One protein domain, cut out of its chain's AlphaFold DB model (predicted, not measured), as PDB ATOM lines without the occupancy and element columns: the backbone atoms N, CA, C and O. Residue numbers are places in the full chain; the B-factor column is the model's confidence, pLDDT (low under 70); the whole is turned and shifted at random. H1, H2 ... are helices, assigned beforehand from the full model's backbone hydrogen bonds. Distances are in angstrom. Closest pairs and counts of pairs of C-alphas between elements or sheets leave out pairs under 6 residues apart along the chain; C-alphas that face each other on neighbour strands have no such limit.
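What this domain is: This is residues 173 to 233 and 246 to 326 of the 487 residues of an uncharacterized protein of Armadillidium vulgare (UniProt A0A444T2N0). One long helix, H5, makes the long axis, and shorter helices pack across it: H1 slants over its middle, H8 crosses it, and H7, with H6, meets its last end. Through H2, H3 and H4 a row of contacts leads from H1 round to H8. The printed part has 142 residues with eight named helices, H1 to H8 along the chain, and no named strand: all helix, mostly crossed. It is compact, with a radius of gyration of the C-alphas of 15.4 A and spans of 47 by 35 by 26 A.

How they stand to each other: H1, residues 173 to 184, touches the hub H5, residues 246 to 271, at a steep tilt of 55 degrees, the same way; the closest C-alphas, of Ala 176 and Phe 260, are 4.4 A apart. H2, residues 191 to 194, touches H3, residues 200 to 214, at C-alphas 191 and 203, 6.2 A. H3 touches H4, residues 224 to 227, at C-alphas 214 and 226, 5.4 A. H6, residues 276 to 282, touches H7, residues 289 to 303, about perpendicular at 81 degrees, closest at C-alphas 276 and 295, 6.2 A. H5 and H7 only just touch, only at their ends, with 3 pairs of C-alphas within 8 A, closest at 268 and 302, 5.6 A. H8, residues 309 to 318, touches H5 about perpendicular at 87 degrees, closest at C-alphas 261 and 309, 7.3 A. Every O i to N i+4 pair is within hydrogen-bond range in H1, H3, H5, H6, H7 and H8; H2 and H4 are too short for one.

Where its parts are: H1 begins at C-alpha 173 (13.459, -31.829, 144.961). H5 spans 37.5 A, H7 21.4 A and H3 19.8 A. H8 ends at C-alpha 318 (21.948, -13.160, 155.048).

The domain as a whole: Residues 234 to 245 are not printed; C-alphas 233 and 246 are 14.7 A apart. Confidence is under 70 in 32 residues, among them 191 to 206 and 246 to 252.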
ATOM      1  N   LYS A 173      13.580 -31.679 143.491       71.75
ATOM      2  CA  LYS A 173      13.459 -31.829 144.961       71.75
ATOM      3  C   LYS A 173      14.681 -32.514 145.579       71.75
ATOM      4  O   LYS A 173      15.122 -32.136 146.656       71.75
ATOM      5  N   ARG A 174      15.287 -33.487 144.885       73.56
ATOM      6  CA  ARG A 174      16.553 -34.093 145.341       73.56
ATOM      7  C   ARG A 174      17.692 -33.070 145.327       73.56
ATOM      8  O   ARG A 174      18.432 -32.968 146.297       73.56
ATOM      9  N   LEU A 175      17.816 -32.326 144.228       75.31
ATOM     10  CA  LEU A 175      18.797 -31.256 144.062       75.31
ATOM     11  C   LEU A 175      18.583 -30.149 145.106       75.31
ATOM     12  O   LEU A 175      19.548 -29.665 145.680       75.31
ATOM     13  N   ALA A 176      17.329 -29.810 145.402       81.12
ATOM     14  CA  ALA A 176      16.932 -28.892 146.462       81.12
ATOM     15  C   ALA A 176      17.341 -29.389 147.857       81.12
ATOM     16  O   ALA A 176      17.903 -28.611 148.619       81.12
ATOM     17  N   ASN A 177      17.132 -30.672 148.178       81.12
ATOM     18  CA  ASN A 177      17.567 -31.271 149.448       81.12
ATOM     19  C   ASN A 177      19.087 -31.192 149.632       81.12
ATOM     20  O   ASN A 177      19.569 -30.769 150.682       81.12
ATOM     21  N   GLU A 178      19.847 -31.584 148.609       80.75
ATOM     22  CA  GLU A 178      21.310 -31.537 148.669       80.75
ATOM     23  C   GLU A 178      21.838 -30.097 148.698       80.75
ATOM     24  O   GLU A 178      22.760 -29.788 149.454       80.75
ATOM     25  N   LEU A 179      21.231 -29.184 147.934       84.19
ATOM     26  CA  LEU A 179      21.566 -27.763 147.986       84.19
ATOM     27  C   LEU A 179      21.285 -27.183 149.379       84.19
ATOM     28  O   LEU A 179      22.148 -26.518 149.943       84.19
ATOM     29  N   ALA A 180      20.116 -27.475 149.959       88.69
ATOM     30  CA  ALA A 180      19.734 -27.032 151.299       88.69
ATOM     31  C   ALA A 180      20.741 -27.510 152.344       88.69
ATOM     32  O   ALA A 180      21.241 -26.714 153.134       88.69
ATOM     33  N   LYS A 181      21.118 -28.789 152.282       87.44
ATOM     34  CA  LYS A 181      22.145 -29.361 153.150       87.44
ATOM     35  C   LYS A 181      23.478 -28.618 153.027       87.44
ATOM     36  O   LYS A 181      24.030 -28.218 154.047       87.44
ATOM     37  N   ASN A 182      23.998 -28.399 151.818       86.19
ATOM     38  CA  ASN A 182      25.290 -27.719 151.638       86.19
ATOM     39  C   ASN A 182      25.261 -26.261 152.126       86.19
ATOM     40  O   ASN A 182      26.190 -25.827 152.808       86.19
ATOM     41  N   VAL A 183      24.167 -25.541 151.862       87.38
ATOM     42  CA  VAL A 183      23.961 -24.153 152.311       87.38
ATOM     43  C   VAL A 183      23.916 -24.063 153.837       87.38
ATOM     44  O   VAL A 183      24.590 -23.216 154.428       87.38
ATOM     45  N   MET A 184      23.166 -24.955 154.491       87.00
ATOM     46  CA  MET A 184      23.068 -24.980 155.952       87.00
ATOM     47  C   MET A 184      24.413 -25.318 156.599       87.00
ATOM     48  O   MET A 184      24.825 -24.654 157.547       87.00
ATOM     49  N   LEU A 185      25.136 -26.288 156.035       85.31
ATOM     50  CA  LEU A 185      26.449 -26.714 156.519       85.31
ATOM     51  C   LEU A 185      27.599 -25.758 156.146       85.31
ATOM     52  O   LEU A 185      28.740 -26.045 156.509       85.31
ATOM     53  N   LYS A 186      27.330 -24.663 155.415       83.50
ATOM     54  CA  LYS A 186      28.344 -23.736 154.869       83.50
ATOM     55  C   LYS A 186      29.467 -24.469 154.115       83.50
ATOM     56  O   LYS A 186      30.640 -24.113 154.222       83.50
ATOM     57  N   ARG A 187      29.118 -25.536 153.390       81.25
ATOM     58  CA  ARG A 187      30.065 -26.300 152.568       81.25
ATOM     59  C   ARG A 187      30.047 -25.782 151.129       81.25
ATOM     60  O   ARG A 187      28.975 -25.385 150.661       81.25
ATOM     61  N   PRO A 188      31.188 -25.820 150.418       79.38
ATOM     62  CA  PRO A 188      31.193 -25.652 148.974       79.38
ATOM     63  C   PRO A 188      30.201 -26.614 148.318       79.38
ATOM     64  O   PRO A 188      30.115 -27.791 148.671       79.38
ATOM     65  N   ILE A 189      29.431 -26.096 147.371       79.38
ATOM     66  CA  ILE A 189      28.488 -26.864 146.571       79.38
ATOM     67  C   ILE A 189      29.301 -27.572 145.485       79.38
ATOM     68  O   ILE A 189      29.522 -27.013 144.411       79.38
ATOM     69  N   ASP A 190      29.730 -28.806 145.755       76.62
ATOM     70  CA  ASP A 190      30.260 -29.689 144.711       76.62
ATOM     71  C   ASP A 190      29.083 -30.280 143.929       76.62
ATOM     72  O   ASP A 190      28.401 -31.207 144.385       76.62
ATOM     73  N   VAL A 191      28.848 -29.744 142.729       69.31
ATOM     74  CA  VAL A 191      27.726 -30.139 141.867       69.31
ATOM     75  C   VAL A 191      27.730 -31.645 141.563       69.31
ATOM     76  O   VAL A 191      26.660 -32.232 141.393       69.31
ATOM     77  N   ARG A 192      28.894 -32.304 141.563       67.12
ATOM     78  CA  ARG A 192      29.010 -33.749 141.310       67.12
ATOM     79  C   ARG A 192      28.434 -34.563 142.449       67.12
ATOM     80  O   ARG A 192      27.679 -35.499 142.218       67.12
ATOM     81  N   THR A 193      28.721 -34.173 143.690       68.44
ATOM     82  CA  THR A 193      28.190 -34.884 144.867       68.44
ATOM     83  C   THR A 193      26.663 -34.817 144.925       68.44
ATOM     84  O   THR A 193      25.999 -35.755 145.363       68.44
ATOM     85  N   ILE A 194      26.101 -33.728 144.399       67.31
ATOM     86  CA  ILE A 194      24.662 -33.478 144.299       67.31
ATOM     87  C   ILE A 194      24.031 -34.280 143.139       67.31
ATOM     88  O   ILE A 194      22.877 -34.736 143.197       67.31
ATOM     89  N   MET A 195      24.797 -34.500 142.073       62.97
ATOM     90  CA  MET A 195      24.398 -35.210 140.866       62.97
ATOM     91  C   MET A 195      24.819 -36.685 140.912       62.97
ATOM     92  O   MET A 195      25.907 -37.045 140.503       62.97
ATOM     93  N   LYS A 196      23.897 -37.599 141.255       54.28
ATOM     94  CA  LYS A 196      24.130 -39.068 141.156       54.28
ATOM     95  C   LYS A 196      24.338 -39.610 139.721       54.28
ATOM     96  O   LYS A 196      24.163 -40.803 139.487       54.28
ATOM     97  N   ASN A 197      24.526 -38.743 138.733       53.16
ATOM     98  CA  ASN A 197      24.791 -39.108 137.350       53.16
ATOM     99  C   ASN A 197      26.007 -38.296 136.920       53.16
ATOM    100  O   ASN A 197      25.871 -37.092 136.712       53.16
ATOM    101  N   ASP A 198      27.143 -38.968 136.751       50.03
ATOM    102  CA  ASP A 198      28.427 -38.367 136.365       50.03
ATOM    103  C   ASP A 198      28.434 -37.875 134.900       50.03
ATOM    104  O   ASP A 198      29.477 -37.638 134.294       50.03
ATOM    105  N   SER A 199      27.255 -37.724 134.285       51.78
ATOM    106  CA  SER A 199      27.107 -37.103 132.978       51.78
ATOM    107  C   SER A 199      27.394 -35.609 133.080       51.78
ATOM    108  O   SER A 199      26.588 -34.834 133.607       51.78
ATOM    109  N   PHE A 200      28.520 -35.207 132.491       54.22
ATOM    110  CA  PHE A 200      28.969 -33.819 132.391       54.22
ATOM    111  C   PHE A 200      27.863 -32.869 131.900       54.22
ATOM    112  O   PHE A 200      27.706 -31.782 132.441       54.22
ATOM    113  N   SER A 201      27.020 -33.303 130.954       52.69
ATOM    114  CA  SER A 201      25.900 -32.495 130.436       52.69
ATOM    115  C   SER A 201      24.879 -32.091 131.509       52.69
ATOM    116  O   SER A 201      24.392 -30.959 131.521       52.69
ATOM    117  N   LEU A 202      24.565 -32.987 132.448       55.31
ATOM    118  CA  LEU A 202      23.604 -32.716 133.513       55.31
ATOM    119  C   LEU A 202      24.232 -31.898 134.643       55.31
ATOM    120  O   LEU A 202      23.594 -30.973 135.142       55.31
ATOM    121  N   ILE A 203      25.483 -32.207 135.006       58.88
ATOM    122  CA  ILE A 203      26.298 -31.406 135.935       58.88
ATOM    123  C   ILE A 203      26.348 -29.960 135.439       58.88
ATOM    124  O   ILE A 203      26.033 -29.025 136.175       58.88
ATOM    125  N   GLN A 204      26.644 -29.785 134.154       59.50
ATOM    126  CA  GLN A 204      26.703 -28.489 133.508       59.50
ATOM    127  C   GLN A 204      25.351 -27.772 133.501       59.50
ATOM    128  O   GLN A 204      25.287 -26.588 133.825       59.50
ATOM    129  N   THR A 205      24.269 -28.473 133.157       62.44
ATOM    130  CA  THR A 205      22.918 -27.891 133.117       62.44
ATOM    131  C   THR A 205      22.477 -27.411 134.496       62.44
ATOM    132  O   THR A 205      21.929 -26.318 134.636       62.44
ATOM    133  N   PHE A 206      22.744 -28.197 135.541       69.31
ATOM    134  CA  PHE A 206      22.421 -27.793 136.906       69.31
ATOM    135  C   PHE A 206      23.294 -26.628 137.378       69.31
ATOM    136  O   PHE A 206      22.790 -25.700 138.002       69.31
ATOM    137  N   HIS A 207      24.583 -26.634 137.040       70.50
ATOM    138  CA  HIS A 207      25.473 -25.526 137.362       70.50
ATOM    139  C   HIS A 207      25.053 -24.218 136.672       70.50
ATOM    140  O   HIS A 207      25.015 -23.180 137.327       70.50
ATOM    141  N   LEU A 208      24.654 -24.273 135.395       69.00
ATOM    142  CA  LEU A 208      24.054 -23.136 134.685       69.00
ATOM    143  C   LEU A 208      22.818 -22.626 135.418       69.00
ATOM    144  O   LEU A 208      22.742 -21.444 135.727       69.00
ATOM    145  N   MET A 209      21.890 -23.515 135.775       77.69
ATOM    146  CA  MET A 209      20.694 -23.131 136.524       77.69
ATOM    147  C   MET A 209      21.052 -22.418 137.836       77.69
ATOM    148  O   MET A 209      20.443 -21.398 138.164       77.69
ATOM    149  N   LEU A 210      22.044 -22.929 138.575       78.69
ATOM    150  CA  LEU A 210      22.514 -22.295 139.802       78.69
ATOM    151  C   LEU A 210      23.070 -20.894 139.530       78.69
ATOM    152  O   LEU A 210      22.624 -19.943 140.160       78.69
ATOM    153  N   LEU A 211      23.989 -20.742 138.581       75.94
ATOM    154  CA  LEU A 211      24.636 -19.458 138.296       75.94
ATOM    155  C   LEU A 211      23.702 -18.436 137.646       75.94
ATOM    156  O   LEU A 211      23.775 -17.245 137.933       75.94
ATOM    157  N   GLU A 212      22.814 -18.863 136.757       78.06
ATOM    158  CA  GLU A 212      21.935 -17.961 136.015       78.06
ATOM    159  C   GLU A 212      20.757 -17.503 136.871       78.06
ATOM    160  O   GLU A 212      20.387 -16.325 136.827       78.06
ATOM    161  N   HIS A 213      20.217 -18.389 137.710       80.62
ATOM    162  CA  HIS A 213      18.944 -18.137 138.379       80.62
ATOM    163  C   HIS A 213      18.991 -18.143 139.898       80.62
ATOM    164  O   HIS A 213      18.068 -17.584 140.474       80.62
ATOM    165  N   VAL A 214      19.995 -18.742 140.548       83.38
ATOM    166  CA  VAL A 214      19.971 -18.994 142.003       83.38
ATOM    167  C   VAL A 214      21.030 -18.190 142.751       83.38
ATOM    168  O   VAL A 214      20.708 -17.531 143.736       83.38
ATOM    169  N   ILE A 215      22.278 -18.233 142.293       85.94
ATOM    170  CA  ILE A 215      23.461 -17.724 142.988       85.94
ATOM    171  C   ILE A 215      24.047 -16.561 142.193       85.94
ATOM    172  O   ILE A 215      24.159 -16.597 140.969       85.94
ATOM    173  N   ASP A 216      24.386 -15.508 142.916       84.44
ATOM    174  CA  ASP A 216      25.193 -14.398 142.451       84.44
ATOM    175  C   ASP A 216      26.663 -14.732 142.734       84.44
ATOM    176  O   ASP A 216      27.106 -14.694 143.882       84.44
ATOM    177  N   GLU A 217      27.386 -15.115 141.680       79.25
ATOM    178  CA  GLU A 217      28.799 -15.508 141.741       79.25
ATOM    179  C   GLU A 217      29.698 -14.353 142.211       79.25
ATOM    180  O   GLU A 217      30.668 -14.590 142.922       79.25
ATOM    181  N   GLU A 218      29.368 -13.100 141.878       78.75
ATOM    182  CA  GLU A 218      30.205 -11.947 142.239       78.75
ATOM    183  C   GLU A 218      30.142 -11.657 143.742       78.75
ATOM    184  O   GLU A 218      31.139 -11.283 144.361       78.75
ATOM    185  N   ASN A 219      28.967 -11.863 144.335       82.00
ATOM    186  CA  ASN A 219      28.701 -11.556 145.736       82.00
ATOM    187  C   ASN A 219      28.667 -12.799 146.645       82.00
ATOM    188  O   ASN A 219      28.469 -12.663 147.855       82.00
ATOM    189  N   ASN A 220      28.854 -14.004 146.089       83.19
ATOM    190  CA  ASN A 220      28.777 -15.294 146.785       83.19
ATOM    191  C   ASN A 220      27.510 -15.445 147.651       83.19
ATOM    192  O   ASN A 220      27.577 -15.878 148.807       83.19
ATOM    193  N   GLN A 221      26.355 -15.054 147.112       88.12
ATOM    194  CA  GLN A 221      25.063 -15.039 147.812       88.12
ATOM    195  C   GLN A 221      23.926 -15.472 146.880       88.12
ATOM    196  O   GLN A 221      24.125 -15.635 145.679       88.12
ATOM    197  N   PHE A 222      22.713 -15.654 147.405       89.38
ATOM    198  CA  PHE A 222      21.546 -15.899 146.553       89.38
ATOM    199  C   PHE A 222      21.134 -14.638 145.785       89.38
ATOM    200  O   PHE A 222      21.172 -13.529 146.315       89.38
ATOM    201  N   LYS A 223      20.661 -14.812 144.550       88.25
ATOM    202  CA  LYS A 223      20.066 -13.729 143.765       88.25
ATOM    203  C   LYS A 223      18.752 -13.273 144.389       88.25
ATOM    204  O   LYS A 223      17.882 -14.088 144.691       88.25
ATOM    205  N   GLU A 224      18.543 -11.962 144.457       86.19
ATOM    206  CA  GLU A 224      17.267 -11.369 144.891       86.19
ATOM    207  C   GLU A 224      16.095 -11.868 144.033       86.19
ATOM    208  O   GLU A 224      15.035 -12.218 144.549       86.19
ATOM    209  N   SER A 225      16.315 -12.006 142.720       82.94
ATOM    210  CA  SER A 225      15.324 -12.554 141.787       82.94
ATOM    211  C   SER A 225      14.936 -13.999 142.106       82.94
ATOM    212  O   SER A 225      13.815 -14.400 141.818       82.94
ATOM    213  N   PHE A 226      15.842 -14.784 142.699       86.94
ATOM    214  CA  PHE A 226      15.540 -16.137 143.159       86.94
ATOM    215  C   PHE A 226      14.730 -16.116 144.455       86.94
ATOM    216  O   PHE A 226      13.740 -16.826 144.610       86.94
ATOM    217  N   LEU A 227      15.151 -15.287 145.405       85.25
ATOM    218  CA  LEU A 227      14.550 -15.216 146.729       85.25
ATOM    219  C   LEU A 227      13.124 -14.647 146.685       85.25
ATOM    220  O   LEU A 227      12.241 -15.199 147.341       85.25
ATOM    221  N   TYR A 228      12.859 -13.653 145.832       80.25
ATOM    222  CA  TYR A 228      11.584 -12.926 145.756       80.25
ATOM    223  C   TYR A 228      10.845 -13.118 144.416       80.25
ATOM    224  O   TYR A 228      10.229 -12.198 143.879       80.25
ATOM    225  N   LEU A 229      10.844 -14.345 143.878       67.31
ATOM    226  CA  LEU A 229      10.240 -14.718 142.578       67.31
ATOM    227  C   LEU A 229       8.736 -14.393 142.401       67.31
ATOM    228  O   LEU A 229       8.208 -14.546 141.297       67.31
ATOM    229  N   ASN A 230       8.041 -13.970 143.461       57.62
ATOM    230  CA  ASN A 230       6.622 -13.603 143.449       57.62
ATOM    231  C   ASN A 230       6.369 -12.081 143.429       57.62
ATOM    232  O   ASN A 230       5.216 -11.685 143.296       57.62
ATOM    233  N   GLU A 231       7.401 -11.236 143.550       52.72
ATOM    234  CA  GLU A 231       7.242  -9.770 143.651       52.72
ATOM    235  C   GLU A 231       7.499  -9.021 142.331       52.72
ATOM    236  O   GLU A 231       7.171  -7.841 142.210       52.72
ATOM    237  N   MET A 232       8.031  -9.694 141.304       46.03
ATOM    238  CA  MET A 232       8.214  -9.087 139.983       46.03
ATOM    239  C   MET A 232       6.922  -9.159 139.165       46.03
ATOM    240  O   MET A 232       6.629 -10.151 138.497       46.03
ATOM    241  N   ASN A 233       6.142  -8.084 139.257       40.03
ATOM    242  CA  ASN A 233       4.915  -7.878 138.502       40.03
ATOM    243  C   ASN A 233       5.158  -7.737 136.990       40.03
ATOM    244  O   ASN A 233       5.983  -6.954 136.518       40.03
ATOM    245  N   LYS A 246       9.658 -18.802 127.916       55.50
ATOM    246  CA  LYS A 246      10.000 -18.041 129.124       55.50
ATOM    247  C   LYS A 246       9.100 -18.402 130.314       55.50
ATOM    248  O   LYS A 246       9.595 -18.689 131.399       55.50
ATOM    249  N   LYS A 247       7.782 -18.536 130.097       59.28
ATOM    250  CA  LYS A 247       6.836 -18.986 131.141       59.28
ATOM    251  C   LYS A 247       7.097 -20.414 131.626       59.28
ATOM    252  O   LYS A 247       6.841 -20.712 132.791       59.28
ATOM    253  N   SER A 248       7.573 -21.312 130.760       58.56
ATOM    254  CA  SER A 248       7.891 -22.688 131.156       58.56
ATOM    255  C   SER A 248       9.137 -22.754 132.040       58.56
ATOM    256  O   SER A 248       9.121 -23.467 133.045       58.56
ATOM    257  N   GLU A 249      10.188 -22.005 131.705       59.41
ATOM    258  CA  GLU A 249      11.412 -21.916 132.511       59.41
ATOM    259  C   GLU A 249      11.156 -21.231 133.852       59.41
ATOM    260  O   GLU A 249      11.510 -21.779 134.896       59.41
ATOM    261  N   GLU A 250      10.426 -20.114 133.857       67.38
ATOM    262  CA  GLU A 250      10.004 -19.445 135.090       67.38
ATOM    263  C   GLU A 250       9.206 -20.386 135.998       67.38
ATOM    264  O   GLU A 250       9.431 -20.425 137.205       67.38
ATOM    265  N   MET A 251       8.306 -21.206 135.442       68.31
ATOM    266  CA  MET A 251       7.547 -22.180 136.230       68.31
ATOM    267  C   MET A 251       8.447 -23.278 136.824       68.31
ATOM    268  O   MET A 251       8.223 -23.694 137.964       68.31
ATOM    269  N   LYS A 252       9.478 -23.729 136.093       67.81
ATOM    270  CA  LYS A 252      10.469 -24.696 136.600       67.81
ATOM    271  C   LYS A 252      11.282 -24.103 137.752       67.81
ATOM    272  O   LYS A 252      11.404 -24.755 138.787       67.81
ATOM    273  N   ILE A 253      11.764 -22.867 137.611       71.00
ATOM    274  CA  ILE A 253      12.519 -22.173 138.663       71.00
ATOM    275  C   ILE A 253      11.629 -21.874 139.878       71.00
ATOM    276  O   ILE A 253      12.052 -22.118 141.005       71.00
ATOM    277  N   LYS A 254      10.371 -21.448 139.683       79.31
ATOM    278  CA  LYS A 254       9.391 -21.271 140.778       79.31
ATOM    279  C   LYS A 254       9.185 -22.560 141.562       79.31
ATOM    280  O   LYS A 254       9.185 -22.544 142.793       79.31
ATOM    281  N   LYS A 255       9.024 -23.680 140.853       79.25
ATOM    282  CA  LYS A 255       8.891 -24.993 141.482       79.25
ATOM    283  C   LYS A 255      10.161 -25.370 142.248       79.25
ATOM    284  O   LYS A 255      10.056 -25.749 143.406       79.25
ATOM    285  N   PHE A 256      11.337 -25.203 141.642       79.81
ATOM    286  CA  PHE A 256      12.615 -25.494 142.295       79.81
ATOM    287  C   PHE A 256      12.832 -24.644 143.553       79.81
ATOM    288  O   PHE A 256      13.218 -25.185 144.581       79.81
ATOM    289  N   ARG A 257      12.523 -23.341 143.513       85.88
ATOM    290  CA  ARG A 257      12.573 -22.454 144.686       85.88
ATOM    291  C   ARG A 257      11.684 -22.973 145.813       85.88
ATOM    292  O   ARG A 257      12.121 -23.014 146.957       85.88
ATOM    293  N   LYS A 258      10.445 -23.354 145.494       85.75
ATOM    294  CA  LYS A 258       9.512 -23.896 146.485       85.75
ATOM    295  C   LYS A 258      10.059 -25.181 147.106       85.75
ATOM    296  O   LYS A 258      10.099 -25.282 148.326       85.75
ATOM    297  N   ASP A 259      10.510 -26.110 146.264       83.88
ATOM    298  CA  ASP A 259      11.112 -27.366 146.703       83.88
ATOM    299  C   ASP A 259      12.324 -27.085 147.611       83.88
ATOM    300  O   ASP A 259      12.423 -27.680 148.676       83.88
ATOM    301  N   PHE A 260      13.187 -26.132 147.237       88.38
ATOM    302  CA  PHE A 260      14.362 -25.705 147.999       88.38
ATOM    303  C   PHE A 260      14.023 -25.110 149.364       88.38
ATOM    304  O   PHE A 260      14.587 -25.551 150.360       88.38
ATOM    305  N   ILE A 261      13.093 -24.157 149.447       88.88
ATOM    306  CA  ILE A 261      12.710 -23.565 150.736       88.88
ATOM    307  C   ILE A 261      12.103 -24.624 151.662       88.88
ATOM    308  O   ILE A 261      12.451 -24.685 152.841       88.88
ATOM    309  N   GLU A 262      11.252 -25.499 151.123       88.44
ATOM    310  CA  GLU A 262      10.692 -26.623 151.873       88.44
ATOM    311  C   GLU A 262      11.805 -27.562 152.368       88.44
ATOM    312  O   GLU A 262      11.811 -27.942 153.533       88.44
ATOM    313  N   SER A 263      12.802 -27.862 151.531       89.25
ATOM    314  CA  SER A 263      13.966 -28.674 151.901       89.25
ATOM    315  C   SER A 263      14.826 -28.053 153.004       89.25
ATOM    316  O   SER A 263      15.321 -28.776 153.868       89.25
ATOM    317  N   VAL A 264      15.013 -26.729 153.001       89.38
ATOM    318  CA  VAL A 264      15.713 -26.027 154.092       89.38
ATOM    319  C   VAL A 264      14.912 -26.156 155.391       89.38
ATOM    320  O   VAL A 264      15.486 -26.472 156.433       89.38
ATOM    321  N   GLY A 265      13.587 -25.985 155.332       88.44
ATOM    322  CA  GLY A 265      12.706 -26.172 156.487       88.44
ATOM    323  C   GLY A 265      12.735 -27.602 157.038       88.44
ATOM    324  O   GLY A 265      12.920 -27.791 158.240       88.44
ATOM    325  N   GLU A 266      12.625 -28.608 156.167       88.25
ATOM    326  CA  GLU A 266      12.735 -30.032 156.518       88.25
ATOM    327  C   GLU A 266      14.088 -30.350 157.169       88.25
ATOM    328  O   GLU A 266      14.137 -31.038 158.191       88.25
ATOM    329  N   PHE A 267      15.188 -29.828 156.611       89.50
ATOM    330  CA  PHE A 267      16.521 -29.982 157.192       89.50
ATOM    331  C   PHE A 267      16.554 -29.429 158.617       89.50
ATOM    332  O   PHE A 267      16.984 -30.122 159.538       89.50
ATOM    333  N   CYS A 268      16.054 -28.209 158.822       88.75
ATOM    334  CA  CYS A 268      16.106 -27.575 160.134       88.75
ATOM    335  C   CYS A 268      15.273 -28.329 161.171       88.75
ATOM    336  O   CYS A 268      15.780 -28.646 162.240       88.75
ATOM    337  N   GLN A 269      14.051 -28.732 160.821       87.06
ATOM    338  CA  GLN A 269      13.193 -29.548 161.691       87.06
ATOM    339  C   GLN A 269      13.813 -30.907 162.030       87.06
ATOM    340  O   GLN A 269      13.652 -31.412 163.136       87.06
ATOM    341  N   THR A 270      14.534 -31.513 161.087       87.44
ATOM    342  CA  THR A 270      15.174 -32.818 161.305       87.44
ATOM    343  C   THR A 270      16.313 -32.736 162.321       87.44
ATOM    344  O   THR A 270      16.595 -33.715 163.018       87.44
ATOM    345  N   TYR A 271      16.990 -31.586 162.396       89.44
ATOM    346  CA  TYR A 271      18.216 -31.426 163.173       89.44
ATOM    347  C   TYR A 271      18.102 -30.454 164.358       89.44
ATOM    348  O   TYR A 271      19.042 -30.394 165.147       89.44
ATOM    349  N   GLU A 272      16.970 -29.760 164.548       86.81
ATOM    350  CA  GLU A 272      16.766 -28.756 165.613       86.81
ATOM    351  C   GLU A 272      17.012 -29.299 167.026       86.81
ATOM    352  O   GLU A 272      17.521 -28.586 167.887       86.81
ATOM    353  N   SER A 273      16.702 -30.576 167.265       86.06
ATOM    354  CA  SER A 273      16.842 -31.207 168.579       86.06
ATOM    355  C   SER A 273      18.195 -31.886 168.799       86.06
ATOM    356  O   SER A 273      18.384 -32.521 169.838       86.06
ATOM    357  N   LYS A 274      19.107 -31.843 167.820       89.88
ATOM    358  CA  LYS A 274      20.367 -32.588 167.891       89.88
ATOM    359  C   LYS A 274      21.442 -31.836 168.666       89.88
ATOM    360  O   LYS A 274      21.585 -30.615 168.568       89.88
ATOM    361  N   THR A 275      22.237 -32.585 169.423       89.12
ATOM    362  CA  THR A 275      23.406 -32.032 170.125       89.12
ATOM    363  C   THR A 275      24.585 -31.827 169.168       89.12
ATOM    364  O   THR A 275      24.639 -32.437 168.099       89.12
ATOM    365  N   VAL A 276      25.568 -31.003 169.556       85.69
ATOM    366  CA  VAL A 276      26.817 -30.814 168.789       85.69
ATOM    367  C   VAL A 276      27.478 -32.159 168.466       85.69
ATOM    368  O   VAL A 276      27.834 -32.401 167.315       85.69
ATOM    369  N   ASP A 277      27.560 -33.069 169.438       84.62
ATOM    370  CA  ASP A 277      28.172 -34.393 169.259       84.62
ATOM    371  C   ASP A 277      27.404 -35.269 168.262       84.62
ATOM    372  O   ASP A 277      27.996 -36.015 167.476       84.62
ATOM    373  N   GLU A 278      26.073 -35.183 168.261       88.38
ATOM    374  CA  GLU A 278      25.243 -35.895 167.294       88.38
ATOM    375  C   GLU A 278      25.370 -35.309 165.887       88.38
ATOM    376  O   GLU A 278      25.372 -36.068 164.916       88.38
ATOM    377  N   LEU A 279      25.490 -33.986 165.757       87.19
ATOM    378  CA  LEU A 279      25.688 -33.303 164.477       87.19
ATOM    379  C   LEU A 279      27.076 -33.606 163.893       87.19
ATOM    380  O   LEU A 279      27.166 -33.943 162.711       87.19
ATOM    381  N   LEU A 280      28.128 -33.581 164.720       85.00
ATOM    382  CA  LEU A 280      29.492 -33.968 164.335       85.00
ATOM    383  C   LEU A 280      29.507 -35.385 163.743       85.00
ATOM    384  O   LEU A 280      29.996 -35.588 162.631       85.00
ATOM    385  N   LYS A 281      28.874 -36.345 164.436       86.19
ATOM    386  CA  LYS A 281      28.730 -37.733 163.961       86.19
ATOM    387  C   LYS A 281      27.856 -37.849 162.713       86.19
ATOM    388  O   LYS A 281      28.177 -38.613 161.815       86.19
ATOM    389  N   THR A 282      26.744 -37.117 162.650       85.50
ATOM    390  CA  THR A 282      25.780 -37.223 161.540       85.50
ATOM    391  C   THR A 282      26.374 -36.725 160.220       85.50
ATOM    392  O   THR A 282      26.100 -37.297 159.166       85.50
ATOM    393  N   PHE A 283      27.175 -35.660 160.259       83.31
ATOM    394  CA  PHE A 283      27.719 -35.021 159.058       83.31
ATOM    395  C   PHE A 283      29.187 -35.356 158.784       83.31
ATOM    396  O   PHE A 283      29.769 -34.778 157.857       83.31
ATOM    397  N   ASN A 284      29.758 -36.295 159.549       80.56
ATOM    398  CA  ASN A 284      31.163 -36.697 159.482       80.56
ATOM    399  C   ASN A 284      32.105 -35.485 159.485       80.56
ATOM    400  O   ASN A 284      33.019 -35.403 158.667       80.56
ATOM    401  N   PHE A 285      31.835 -34.510 160.352       76.81
ATOM    402  CA  PHE A 285      32.806 -33.452 160.605       76.81
ATOM    403  C   PHE A 285      33.989 -34.058 161.363       76.81
ATOM    404  O   PHE A 285      33.801 -34.916 162.230       76.81
ATOM    405  N   GLY A 286      35.204 -33.650 161.012       71.06
ATOM    406  CA  GLY A 286      36.389 -34.014 161.768       71.06
ATOM    407  C   GLY A 286      36.391 -33.397 163.169       71.06
ATOM    408  O   GLY A 286      35.501 -32.645 163.573       71.06
ATOM    409  N   SER A 287      37.412 -33.752 163.943       74.44
ATOM    410  CA  SER A 287      37.623 -33.260 165.307       74.44
ATOM    411  C   SER A 287      38.454 -31.975 165.357       74.44
ATOM    412  O   SER A 287      38.988 -31.631 166.412       74.44
ATOM    413  N   SER A 288      38.610 -31.274 164.228       83.88
ATOM    414  CA  SER A 288      39.328 -30.002 164.214       83.88
ATOM    415  C   SER A 288      38.520 -28.917 164.934       83.88
ATOM    416  O   SER A 288      37.287 -28.917 164.925       83.88
ATOM    417  N   GLN A 289      39.216 -27.967 165.560       80.25
ATOM    418  CA  GLN A 289      38.577 -26.874 166.299       80.25
ATOM    419  C   GLN A 289      37.644 -26.039 165.403       80.25
ATOM    420  O   GLN A 289      36.561 -25.647 165.832       80.25
ATOM    421  N   GLU A 290      38.034 -25.832 164.144       82.62
ATOM    422  CA  GLU A 290      37.260 -25.079 163.153       82.62
ATOM    423  C   GLU A 290      35.944 -25.788 162.787       82.62
ATOM    424  O   GLU A 290      34.894 -25.159 162.672       82.62
ATOM    425  N   GLU A 291      35.960 -27.116 162.652       81.62
ATOM    426  CA  GLU A 291      34.747 -27.893 162.381       81.62
ATOM    427  C   GLU A 291      33.792 -27.910 163.576       81.62
ATOM    428  O   GLU A 291      32.577 -27.807 163.397       81.62
ATOM    429  N   ILE A 292      34.329 -27.974 164.798       82.75
ATOM    430  CA  ILE A 292      33.531 -27.890 166.027       82.75
ATOM    431  C   ILE A 292      32.841 -26.523 166.129       82.75
ATOM    432  O   ILE A 292      31.661 -26.457 166.481       82.75
ATOM    433  N   GLU A 293      33.538 -25.430 165.809       86.31
ATOM    434  CA  GLU A 293      32.949 -24.085 165.777       86.31
ATOM    435  C   GLU A 293      31.840 -23.969 164.725       86.31
ATOM    436  O   GLU A 293      30.742 -23.517 165.051       86.31
ATOM    437  N   ARG A 294      32.054 -24.492 163.511       84.50
ATOM    438  CA  ARG A 294      31.017 -24.523 162.462       84.50
ATOM    439  C   ARG A 294      29.766 -25.291 162.888       84.50
ATOM    440  O   ARG A 294      28.655 -24.872 162.570       84.50
ATOM    441  N   VAL A 295      29.913 -26.404 163.611       86.94
ATOM    442  CA  VAL A 295      28.756 -27.164 164.115       86.94
ATOM    443  C   VAL A 295      28.028 -26.422 165.236       86.94
ATOM    444  O   VAL A 295      26.802 -26.488 165.300       86.94
ATOM    445  N   LYS A 296      28.741 -25.686 166.094       87.44
ATOM    446  CA  LYS A 296      28.109 -24.830 167.111       87.44
ATOM    447  C   LYS A 296      27.292 -23.708 166.474       87.44
ATOM    448  O   LYS A 296      26.155 -23.490 166.885       87.44
ATOM    449  N   GLU A 297      27.834 -23.051 165.449       87.44
ATOM    450  CA  GLU A 297      27.092 -22.056 164.664       87.44
ATOM    451  C   GLU A 297      25.847 -22.674 164.021       87.44
ATOM    452  O   GLU A 297      24.750 -22.147 164.178       87.44
ATOM    453  N   LEU A 298      25.995 -23.841 163.379       88.94
ATOM    454  CA  LEU A 298      24.868 -24.578 162.810       88.94
ATOM    455  C   LEU A 298      23.798 -24.878 163.866       88.94
ATOM    456  O   LEU A 298      22.616 -24.705 163.597       88.94
ATOM    457  N   GLN A 299      24.181 -25.320 165.064       89.50
ATOM    458  CA  GLN A 299      23.224 -25.611 166.130       89.50
ATOM    459  C   GLN A 299      22.461 -24.351 166.567       89.50
ATOM    460  O   GLN A 299      21.250 -24.403 166.781       89.50
ATOM    461  N   GLN A 300      23.149 -23.212 166.665       87.75
ATOM    462  CA  GLN A 300      22.518 -21.931 166.971       87.75
ATOM    463  C   GLN A 300      21.547 -21.496 165.864       87.75
ATOM    464  O   GLN A 300      20.428 -21.062 166.158       87.75
ATOM    465  N   ASP A 301      21.942 -21.665 164.602       87.50
ATOM    466  CA  ASP A 301      21.095 -21.396 163.440       87.50
ATOM    467  C   ASP A 301      19.848 -22.290 163.431       87.50
ATOM    468  O   ASP A 301      18.757 -21.814 163.139       87.50
ATOM    469  N   LEU A 302      19.991 -23.569 163.792       88.56
ATOM    470  CA  LEU A 302      18.889 -24.529 163.872       88.56
ATOM    471  C   LEU A 302      17.889 -24.173 164.983       88.56
ATOM    472  O   LEU A 302      16.684 -24.226 164.754       88.56
ATOM    473  N   MET A 303      18.368 -23.775 166.168       83.75
ATOM    474  CA  MET A 303      17.497 -23.398 167.294       83.75
ATOM    475  C   MET A 303      16.736 -22.089 167.060       83.75
ATOM    476  O   MET A 303      15.648 -21.902 167.601       83.75
ATOM    477  N   SER A 304      17.315 -21.178 166.279       84.62
ATOM    478  CA  SER A 304      16.714 -19.885 165.938       84.62
ATOM    479  C   SER A 304      16.072 -19.870 164.548       84.62
ATOM    480  O   SER A 304      15.714 -18.802 164.048       84.62
ATOM    481  N   PHE A 305      15.920 -21.042 163.919       86.62
ATOM    482  CA  PHE A 305      15.515 -21.121 162.526       86.62
ATOM    483  C   PHE A 305      14.064 -20.643 162.330       86.62
ATOM    484  O   PHE A 305      13.148 -21.140 162.999       86.62
ATOM    485  N   PRO A 306      13.820 -19.707 161.397       84.19
ATOM    486  CA  PRO A 306      12.481 -19.207 161.135       84.19
ATOM    487  C   PRO A 306      11.563 -20.271 160.528       84.19
ATOM    488  O   PRO A 306      11.991 -21.130 159.760       84.19
ATOM    489  N   ARG A 307      10.264 -20.190 160.833       78.94
ATOM    490  CA  ARG A 307       9.253 -21.132 160.308       78.94
ATOM    491  C   ARG A 307       8.385 -20.539 159.198       78.94
ATOM    492  O   ARG A 307       7.715 -21.292 158.496       78.94
ATOM    493  N   ASP A 308       8.405 -19.217 159.032       86.31
ATOM    494  CA  ASP A 308       7.705 -18.522 157.953       86.31
ATOM    495  C   ASP A 308       8.566 -18.432 156.683       86.31
ATOM    496  O   ASP A 308       9.772 -18.194 156.744       86.31
ATOM    497  N   GLU A 309       7.946 -18.574 155.507       81.38
ATOM    498  CA  GLU A 309       8.650 -18.549 154.216       81.38
ATOM    499  C   GLU A 309       9.420 -17.235 153.988       81.38
ATOM    500  O   GLU A 309      10.535 -17.255 153.453       81.38
ATOM    501  N   LYS A 310       8.867 -16.083 154.401       83.81
ATOM    502  CA  LYS A 310       9.539 -14.783 154.237       83.81
ATOM    503  C   LYS A 310      10.747 -14.672 155.150       83.81
ATOM    504  O   LYS A 310      11.786 -14.163 154.737       83.81
ATOM    505  N   GLU A 311      10.631 -15.168 156.373       85.06
ATOM    506  CA  GLU A 311      11.739 -15.171 157.319       85.06
ATOM    507  C   GLU A 311      12.845 -16.150 156.898       85.06
ATOM    508  O   GLU A 311      14.018 -15.789 156.964       85.06
ATOM    509  N   ILE A 312      12.497 -17.328 156.360       87.50
ATOM    510  CA  ILE A 312      13.467 -18.253 155.743       87.50
ATOM    511  C   ILE A 312      14.180 -17.571 154.574       87.50
ATOM    512  O   ILE A 312      15.398 -17.668 154.437       87.50
ATOM    513  N   THR A 313      13.440 -16.835 153.746       87.44
ATOM    514  CA  THR A 313      14.013 -16.076 152.628       87.44
ATOM    515  C   THR A 313      15.001 -15.012 153.124       87.44
ATOM    516  O   THR A 313      16.101 -14.901 152.585       87.44
ATOM    517  N   ASN A 314      14.666 -14.283 154.194       86.19
ATOM    518  CA  ASN A 314      15.565 -13.305 154.816       86.19
ATOM    519  C   ASN A 314      16.801 -13.964 155.446       86.19
ATOM    520  O   ASN A 314      17.911 -13.443 155.321       86.19
ATOM    521  N   PHE A 315      16.634 -15.128 156.077       88.31
ATOM    522  CA  PHE A 315      17.750 -15.926 156.574       88.31
ATOM    523  C   PHE A 315      18.690 -16.329 155.431       88.31
ATOM    524  O   PHE A 315      19.891 -16.074 155.512       88.31
ATOM    525  N   LEU A 316      18.158 -16.875 154.331       87.81
ATOM    526  CA  LEU A 316      18.942 -17.249 153.149       87.81
ATOM    527  C   LEU A 316      19.646 -16.038 152.527       87.81
ATOM    528  O   LEU A 316      20.802 -16.148 152.137       87.81
ATOM    529  N   ARG A 317      19.002 -14.868 152.500       86.00
ATOM    530  CA  ARG A 317      19.608 -13.612 152.037       86.00
ATOM    531  C   ARG A 317      20.840 -13.214 152.848       86.00
ATOM    532  O   ARG A 317      21.793 -12.670 152.302       86.00
ATOM    533  N   SER A 318      20.829 -13.482 154.154       82.81
ATOM    534  CA  SER A 318      21.948 -13.160 155.048       82.81
ATOM    535  C   SER A 318      23.147 -14.110 154.898       82.81
ATOM    536  O   SER A 318      24.250 -13.788 155.350       82.81
ATOM    537  N   ARG A 319      22.967 -15.262 154.232       78.94
ATOM    538  CA  ARG A 319      24.029 -16.246 153.989       78.94
ATOM    539  C   ARG A 319      24.971 -15.769 152.886       78.94
ATOM    540  O   ARG A 319      24.674 -15.882 151.701       78.94
ATOM    541  N   LYS A 320      26.142 -15.290 153.301       70.31
ATOM    542  CA  LYS A 320      27.299 -15.051 152.428       70.31
ATOM    543  C   LYS A 320      28.167 -16.310 152.349       70.31
ATOM    544  O   LYS A 320      28.185 -17.096 153.297       70.31
ATOM    545  N   ASN A 321      28.917 -16.451 151.257       68.12
ATOM    546  CA  ASN A 321      29.882 -17.529 150.979       68.12
ATOM    547  C   ASN A 321      29.271 -18.811 150.397       68.12
ATOM    548  O   ASN A 321      29.696 -19.920 150.720       68.12
ATOM    549  N   ILE A 322      28.288 -18.669 149.510       74.62
ATOM    550  CA  ILE A 322      27.815 -19.789 148.698       74.62
ATOM    551  C   ILE A 322      28.825 -20.022 147.575       74.62
ATOM    552  O   ILE A 322      28.752 -19.394 146.522       74.62
ATOM    553  N   LEU A 323      29.785 -20.910 147.821       71.69
ATOM    554  CA  LEU A 323      30.772 -21.303 146.824       71.69
ATOM    555  C   LEU A 323      30.221 -22.465 145.993       71.69
ATOM    556  O   LEU A 323      29.736 -23.442 146.562       71.69
ATOM    557  N   ILE A 324      30.310 -22.380 144.667       71.50
ATOM    558  CA  ILE A 324      30.025 -23.511 143.779       71.50
ATOM    559  C   ILE A 324      31.339 -23.982 143.179       71.50
ATOM    560  O   ILE A 324      32.033 -23.204 142.529       71.50
ATOM    561  N   GLU A 325      31.658 -25.257 143.362       69.44
ATOM    562  CA  GLU A 325      32.860 -25.858 142.798       69.44
ATOM    563  C   GLU A 325      32.480 -26.789 141.645       69.44
ATOM    564  O   GLU A 325      31.669 -27.707 141.790       69.44
ATOM    565  N   ILE A 326      33.093 -26.541 140.486       65.19
ATOM    566  CA  ILE A 326      33.312 -27.564 139.466       65.19
ATOM    567  C   ILE A 326      34.811 -27.857 139.468       65.19
ATOM    568  O   ILE A 326      35.604 -26.912 139.406       65.19
TER     569      ILE A 326